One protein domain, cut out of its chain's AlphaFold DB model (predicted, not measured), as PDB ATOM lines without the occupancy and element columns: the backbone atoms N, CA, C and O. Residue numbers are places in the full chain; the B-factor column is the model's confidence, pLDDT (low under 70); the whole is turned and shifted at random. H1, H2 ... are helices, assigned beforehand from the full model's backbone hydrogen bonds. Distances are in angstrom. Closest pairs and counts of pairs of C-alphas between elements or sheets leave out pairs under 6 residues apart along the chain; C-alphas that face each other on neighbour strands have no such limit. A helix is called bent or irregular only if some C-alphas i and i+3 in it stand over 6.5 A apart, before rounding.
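AT A GLANCE: This is residues 495 to 549 of the 684 residues of an uncharacterized protein of Psilocybe cyanescens (UniProt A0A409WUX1). Two long helices fold back on each other as a loose, rod-like pair joined at one end by a loop: H1 is bent partway along, and H2 returns beside its first arm, H1a, meeting the second arm, H1b, near the loop. Residues 520 to 526, at the end of H1 and in the loop, stick out. The printed part has 55 residues with two named helices, H1 then H2, and no named strand; the class is all helix. The whole is loose, with a radius of gyration of the C-alphas of 13.4 A and spans of 42 by 19 by 12 A.

HOW THE PARTS SIT: H1, residues 495 to 521, was assigned as one helix by its hydrogen bonds but is bent: C-alphas 509 and 512 are 8.2 A apart. Its arms, H1a, residues 495 to 509, and H1b, residues 512 to 521, stand at a steep tilt of 59 degrees. H1b and H2, residues 529 to 547, touch, and H2 does so with residues 529 to 533 alone; the closest C-alphas are those of Ile 515 and Val 532, 6.1 A apart. Their lines stand at a steep tilt of 53 degrees, opposite ways. H1a and H2 are close but not clearly touching, the closest C-alphas being those of Leu 508 and Leu 536, 7.8 A apart. These two run opposite ways at a shallow tilt of 10 degrees. In H1b and H2 every O i to N i+4 pair is within hydrogen-bond range; in H1a 7 of 11 are.

IN THESE COORDINATES: H1a begins at C-alpha 495 at (117.829, 95.388, 88.632) and is 20.6 A long from first to last C-alpha. H1b measures 13.9 A and ends at C-alpha 521 at (130.408, 71.370, 112.714). H2 measures 27.1 A and ends at C-alpha 547 at (114.747, 94.581, 100.729).

THE WHOLE: The two C-alphas farthest apart are those of Ser 495 and Glu 525, at 43.0 A. The printed part has no cut, and the link from H1 to H2, 7 residues, is short. The mean pLDDT of the printed part is 84.2; residues 495 to 496 and 498 to 507 are under 70.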
ATOM      1  N   SER A 495     118.149  96.779  88.950       68.44
ATOM      2  CA  SER A 495     117.829  95.388  88.632       68.44
ATOM      3  C   SER A 495     119.032  94.453  88.787       68.44
ATOM      4  O   SER A 495     118.892  93.324  89.247       68.44
ATOM      5  N   GLU A 496     120.236  94.922  88.495       69.50
ATOM      6  CA  GLU A 496     121.494  94.199  88.606       69.50
ATOM      7  C   GLU A 496     121.920  94.086  90.071       69.50
ATOM      8  O   GLU A 496     122.361  93.017  90.499       69.50
ATOM      9  N   ILE A 497     121.687  95.124  90.880       72.12
ATOM     10  CA  ILE A 497     121.835  95.058  92.341       72.12
ATOM     11  C   ILE A 497     120.862  94.028  92.923       72.12
ATOM     12  O   ILE A 497     121.271  93.200  93.741       72.12
ATOM     13  N   GLU A 498     119.604  94.013  92.486       68.31
ATOM     14  CA  GLU A 498     118.618  92.999  92.880       68.31
ATOM     15  C   GLU A 498     119.033  91.589  92.432       68.31
ATOM     16  O   GLU A 498     118.943  90.640  93.211       68.31
ATOM     17  N   ILE A 499     119.586  91.421  91.230       69.06
ATOM     18  CA  ILE A 499     120.116  90.136  90.734       69.06
ATOM     19  C   ILE A 499     121.334  89.677  91.554       69.06
ATOM     20  O   ILE A 499     121.469  88.494  91.883       69.06
ATOM     21  N   HIS A 500     122.239  90.588  91.908       67.00
ATOM     22  CA  HIS A 500     123.438  90.267  92.682       67.00
ATOM     23  C   HIS A 500     123.131  89.998  94.156       67.00
ATOM     24  O   HIS A 500     123.706  89.082  94.746       67.00
ATOM     25  N   THR A 501     122.182  90.717  94.747       62.09
ATOM     26  CA  THR A 501     121.707  90.454  96.113       62.09
ATOM     27  C   THR A 501     120.838  89.194  96.178       62.09
ATOM     28  O   THR A 501     120.990  88.395  97.105       62.09
ATOM     29  N   SER A 502     120.035  88.905  95.149       61.94
ATOM     30  CA  SER A 502     119.267  87.653  95.041       61.94
ATOM     31  C   SER A 502     120.115  86.417  94.724       61.94
ATOM     32  O   SER A 502     119.733  85.299  95.075       61.94
ATOM     33  N   LYS A 503     121.330  86.574  94.181       62.25
ATOM     34  CA  LYS A 503     122.320  85.479  94.167       62.25
ATOM     35  C   LYS A 503     122.673  85.011  95.582       62.25
ATOM     36  O   LYS A 503     122.871  83.813  95.762       62.25
ATOM     37  N   HIS A 504     122.699  85.898  96.576       55.59
ATOM     38  CA  HIS A 504     122.939  85.526  97.976       55.59
ATOM     39  C   HIS A 504     121.695  84.945  98.668       55.59
ATOM     40  O   HIS A 504     121.841  84.138  99.581       55.59
ATOM     41  N   LEU A 505     120.484  85.221  98.167       60.88
ATOM     42  CA  LEU A 505     119.265  84.491  98.559       60.88
ATOM     43  C   LEU A 505     119.332  83.000  98.183       60.88
ATOM     44  O   LEU A 505     118.709  82.177  98.849       60.88
ATOM     45  N   ARG A 506     120.144  82.603  97.188       61.81
ATOM     46  CA  ARG A 506     120.390  81.175  96.906       61.81
ATOM     47  C   ARG A 506     121.128  80.463  98.034       61.81
ATOM     48  O   ARG A 506     121.003  79.248  98.130       61.81
ATOM     49  N   LEU A 507     121.833  81.167  98.920       63.81
ATOM     50  CA  LEU A 507     122.426  80.528 100.098       63.81
ATOM     51  C   LEU A 507     121.329  79.921 100.995       63.81
ATOM     52  O   LEU A 507     121.488  78.817 101.502       63.81
ATOM     53  N   LEU A 508     120.161  80.574 101.065       76.06
ATOM     54  CA  LEU A 508     118.965  80.055 101.736       76.06
ATOM     55  C   LEU A 508     118.240  78.949 100.949       76.06
ATOM     56  O   LEU A 508     117.371  78.283 101.503       76.06
ATOM     57  N   SER A 509     118.587  78.703  99.681       80.50
ATOM     58  CA  SER A 509     118.083  77.520  98.962       80.50
ATOM     59  C   SER A 509     118.766  76.228  99.421       80.50
ATOM     60  O   SER A 509     118.192  75.152  99.288       80.50
ATOM     61  N   CYS A 510     119.940  76.340 100.052       89.12
ATOM     62  CA  CYS A 510     120.678  75.226 100.640       89.12
ATOM     63  C   CYS A 510     120.425  75.089 102.153       89.12
ATOM     64  O   CYS A 510     121.301  74.600 102.860       89.12
ATOM     65  N   LYS A 511     119.258  75.522 102.663       92.25
ATOM     66  CA  LYS A 511     118.908  75.472 104.100       92.25
ATOM     67  C   LYS A 511     119.233  74.121 104.738       92.25
ATOM     68  O   LYS A 511     119.900  74.098 105.758       92.25
ATOM     69  N   ASN A 512     118.860  73.019 104.090       93.25
ATOM     70  CA  ASN A 512     119.118  71.675 104.614       93.25
ATOM     71  C   ASN A 512     120.618  71.377 104.747       93.25
ATOM     72  O   ASN A 512     121.038  70.874 105.777       93.25
ATOM     73  N   CYS A 513     121.436  71.760 103.760       93.00
ATOM     74  CA  CYS A 513     122.889  71.585 103.834       93.00
ATOM     75  C   CYS A 513     123.527  72.496 104.890       93.00
ATOM     76  O   CYS A 513     124.534  72.130 105.480       93.00
ATOM     77  N   LEU A 514     122.972  73.692 105.116       94.12
ATOM     78  CA  LEU A 514     123.433  74.590 106.175       94.12
ATOM     79  C   LEU A 514     123.076  74.055 107.563       94.12
ATOM     80  O   LEU A 514     123.878  74.218 108.473       94.12
ATOM     81  N   ILE A 515     121.914  73.414 107.711       95.56
ATOM     82  CA  ILE A 515     121.494  72.757 108.954       95.56
ATOM     83  C   ILE A 515     122.391  71.555 109.232       95.56
ATOM     84  O   ILE A 515     123.004  71.503 110.288       95.56
ATOM     85  N   GLU A 516     122.538  70.657 108.257       95.06
ATOM     86  CA  GLU A 516     123.412  69.485 108.362       95.06
ATOM     87  C   GLU A 516     124.849  69.897 108.696       95.06
ATOM     88  O   GLU A 516     125.430  69.392 109.648       95.06
ATOM     89  N   HIS A 517     125.388  70.898 107.993       94.62
ATOM     90  CA  HIS A 517     126.731  71.397 108.264       94.62
ATOM     91  C   HIS A 517     126.855  72.083 109.626       94.62
ATOM     92  O   HIS A 517     127.890  71.949 110.268       94.62
ATOM     93  N   ALA A 518     125.847  72.842 110.065       93.56
ATOM     94  CA  ALA A 518     125.881  73.496 111.369       93.56
ATOM     95  C   ALA A 518     125.892  72.456 112.489       93.56
ATOM     96  O   ALA A 518     126.768  72.533 113.339       93.56
ATOM     97  N   VAL A 519     125.000  71.464 112.420       94.06
ATOM     98  CA  VAL A 519     124.909  70.365 113.390       94.06
ATOM     99  C   VAL A 519     126.171  69.504 113.376       94.06
ATOM    100  O   VAL A 519     126.671  69.141 114.431       94.06
ATOM    101  N   GLU A 520     126.738  69.216 112.201       94.38
ATOM    102  CA  GLU A 520     127.984  68.445 112.084       94.38
ATOM    103  C   GLU A 520     129.209  69.227 112.587       94.38
ATOM    104  O   GLU A 520     130.114  68.660 113.199       94.38
ATOM    105  N   ALA A 521     129.274  70.534 112.323       93.50
ATOM    106  CA  ALA A 521     130.408  71.370 112.714       93.50
ATOM    107  C   ALA A 521     130.410  71.717 114.210       93.50
ATOM    108  O   ALA A 521     131.456  72.103 114.749       93.50
ATOM    109  N   THR A 522     129.258  71.615 114.871       90.31
ATOM    110  CA  THR A 522     129.108  71.859 116.302       90.31
ATOM    111  C   THR A 522     129.057  70.522 117.031       90.31
ATOM    112  O   THR A 522     128.011  69.908 117.155       90.31
ATOM    113  N   ASP A 523     130.201  70.100 117.569       87.00
ATOM    114  CA  ASP A 523     130.302  68.951 118.493       87.00
ATOM    115  C   ASP A 523     129.631  69.239 119.860       87.00
ATOM    116  O   ASP A 523     129.593  68.405 120.760       87.00
ATOM    117  N   ASP A 524     129.115  70.459 120.027       81.31
ATOM    118  CA  ASP A 524     128.366  70.886 121.193       81.31
ATOM    119  C   ASP A 524     126.901  70.448 121.009       81.31
ATOM    120  O   ASP A 524     126.179  71.036 120.204       81.31
ATOM    121  N   GLU A 525     126.432  69.477 121.808       84.56
ATOM    122  CA  GLU A 525     125.011  69.057 121.905       84.56
ATOM    123  C   GLU A 525     124.040  70.217 122.258       84.56
ATOM    124  O   GLU A 525     122.840  70.012 122.426       84.56
ATOM    125  N   GLU A 526     124.550  71.442 122.402       86.62
ATOM    126  CA  GLU A 526     123.808  72.666 122.693       86.62
ATOM    127  C   GLU A 526     123.121  73.264 121.453       86.62
ATOM    128  O   GLU A 526     122.153  74.006 121.606       86.62
ATOM    129  N   ILE A 527     123.580  72.949 120.235       93.50
ATOM    130  CA  ILE A 527     122.974  73.466 118.999       93.50
ATOM    131  C   ILE A 527     122.140  72.364 118.355       93.50
ATOM    132  O   ILE A 527     122.647  71.501 117.640       93.50
ATOM    133  N   ASP A 528     120.835  72.404 118.610       95.50
ATOM    134  CA  ASP A 528     119.882  71.529 117.944       95.50
ATOM    135  C   ASP A 528     119.487  72.069 116.559       95.50
ATOM    136  O   ASP A 528     119.612  73.254 116.232       95.50
ATOM    137  N   GLU A 529     118.981  71.171 115.712       95.81
ATOM    138  CA  GLU A 529     118.484  71.512 114.374       95.81
ATOM    139  C   GLU A 529     117.429  72.632 114.410       95.81
ATOM    140  O   GLU A 529     117.363  73.455 113.493       95.81
ATOM    141  N   ALA A 530     116.624  72.687 115.479       95.19
ATOM    142  CA  ALA A 530     115.587  73.694 115.672       95.19
ATOM    143  C   ALA A 530     116.177  75.099 115.861       95.19
ATOM    144  O   ALA A 530     115.718  76.032 115.198       95.19
ATOM    145  N   SER A 531     117.231  75.245 116.667       95.50
ATOM    146  CA  SER A 531     117.935  76.519 116.867       95.50
ATOM    147  C   SER A 531     118.563  77.027 115.569       95.50
ATOM    148  O   SER A 531     118.501  78.220 115.258       95.50
ATOM    149  N   VAL A 532     119.135  76.129 114.759       95.88
ATOM    150  CA  VAL A 532     119.702  76.505 113.451       95.88
ATOM    151  C   VAL A 532     118.602  76.953 112.483       95.88
ATOM    152  O   VAL A 532     118.772  77.940 111.761       95.88
ATOM    153  N   LEU A 533     117.461  76.261 112.470       95.88
ATOM    154  CA  LEU A 533     116.296  76.633 111.664       95.88
ATOM    155  C   LEU A 533     115.719  77.992 112.066       95.88
ATOM    156  O   LEU A 533     115.424  78.801 111.181       95.88
ATOM    157  N   GLU A 534     115.598  78.257 113.366       96.25
ATOM    158  CA  GLU A 534     115.132  79.536 113.903       96.25
ATOM    159  C   GLU A 534     116.063  80.677 113.474       96.25
ATOM    160  O   GLU A 534     115.605  81.645 112.864       96.25
ATOM    161  N   ALA A 535     117.379  80.513 113.636       95.31
ATOM    162  CA  ALA A 535     118.363  81.500 113.192       95.31
ATOM    163  C   ALA A 535     118.305  81.759 111.671       95.31
ATOM    164  O   ALA A 535     118.425  82.900 111.210       95.31
ATOM    165  N   LEU A 536     118.088  80.716 110.860       95.75
ATOM    166  CA  LEU A 536     117.915  80.857 109.408       95.75
ATOM    167  C   LEU A 536     116.609  81.578 109.043       95.75
ATOM    168  O   LEU A 536     116.579  82.315 108.051       95.75
ATOM    169  N   TRP A 537     115.537  81.385 109.812       95.00
ATOM    170  CA  TRP A 537     114.274  82.108 109.646       95.00
ATOM    171  C   TRP A 537     114.385  83.574 110.060       95.00
ATOM    172  O   TRP A 537     113.917  84.437 109.313       95.00
ATOM    173  N   GLU A 538     115.045  83.880 111.175       94.56
ATOM    174  CA  GLU A 538     115.331  85.259 111.586       94.56
ATOM    175  C   GLU A 538     116.148  85.993 110.523       94.56
ATOM    176  O   GLU A 538     115.824  87.121 110.139       94.56
ATOM    177  N   TYR A 539     117.168  85.327 109.979       92.69
ATOM    178  CA  TYR A 539     117.971  85.881 108.898       92.69
ATOM    179  C   TYR A 539     117.138  86.133 107.632       92.69
ATOM    180  O   TYR A 539     117.263  87.188 107.007       92.69
ATOM    181  N   GLU A 540     116.240  85.216 107.258       89.44
ATOM    182  CA  GLU A 540     115.316  85.434 106.140       89.44
ATOM    183  C   GLU A 540     114.373  86.620 106.400       89.44
ATOM    184  O   GLU A 540     114.169  87.454 105.510       89.44
ATOM    185  N   GLY A 541     113.837  86.740 107.617       85.50
ATOM    186  CA  GLY A 541     113.021  87.875 108.045       85.50
ATOM    187  C   GLY A 541     113.773  89.201 107.941       85.50
ATOM    188  O   GLY A 541     113.248  90.170 107.385       85.50
ATOM    189  N   PHE A 542     115.034  89.228 108.376       91.06
ATOM    190  CA  PHE A 542     115.921  90.381 108.231       91.06
ATOM    191  C   PHE A 542     116.121  90.777 106.761       91.06
ATOM    192  O   PHE A 542     116.012  91.960 106.423       91.06
ATOM    193  N   LEU A 543     116.365  89.812 105.863       86.00
ATOM    194  CA  LEU A 543     116.491  90.095 104.429       86.00
ATOM    195  C   LEU A 543     115.195  90.686 103.863       86.00
ATOM    196  O   LEU A 543     115.250  91.682 103.141       86.00
ATOM    197  N   ARG A 544     114.032  90.132 104.223       84.62
ATOM    198  CA  ARG A 544     112.733  90.669 103.787       84.62
ATOM    199  C   ARG A 544     112.526  92.099 104.271       84.62
ATOM    200  O   ARG A 544     112.141  92.939 103.470       84.62
ATOM    201  N   HIS A 545     112.833  92.398 105.531       82.19
ATOM    202  CA  HIS A 545     112.678  93.748 106.076       82.19
ATOM    203  C   HIS A 545     113.616  94.763 105.407       82.19
ATOM    204  O   HIS A 545     113.252  95.920 105.205       82.19
ATOM    205  N   ARG A 546     114.824  94.326 105.034       84.19
ATOM    206  CA  ARG A 546     115.817  95.174 104.372       84.19
ATOM    207  C   ARG A 546     115.482  95.457 102.908       84.19
ATOM    208  O   ARG A 546     115.694  96.581 102.461       84.19
ATOM    209  N   PHE A 547     115.025  94.449 102.165       80.62
ATOM    210  CA  PHE A 547     114.747  94.581 100.729       80.62
ATOM    211  C   PHE A 547     113.317  95.033 100.425       80.62
ATOM    212  O   PHE A 547     113.097  95.649  99.390       80.62
ATOM    213  N   ASN A 548     112.380  94.814 101.348       81.06
ATOM    214  CA  ASN A 548     111.007  95.306 101.278       81.06
ATOM    215  C   ASN A 548     110.714  96.165 102.517       81.06
ATOM    216  O   ASN A 548     109.942  95.740 103.386       81.06
ATOM    217  N   PRO A 549     111.349  97.346 102.659       80.44
ATOM    218  CA  PRO A 549     111.015  98.227 103.764       80.44
ATOM    219  C   PRO A 549     109.521  98.568 103.676       80.44
ATOM    220  O   PRO A 549     109.028  98.830 102.571       80.44
TER     221      PRO A 549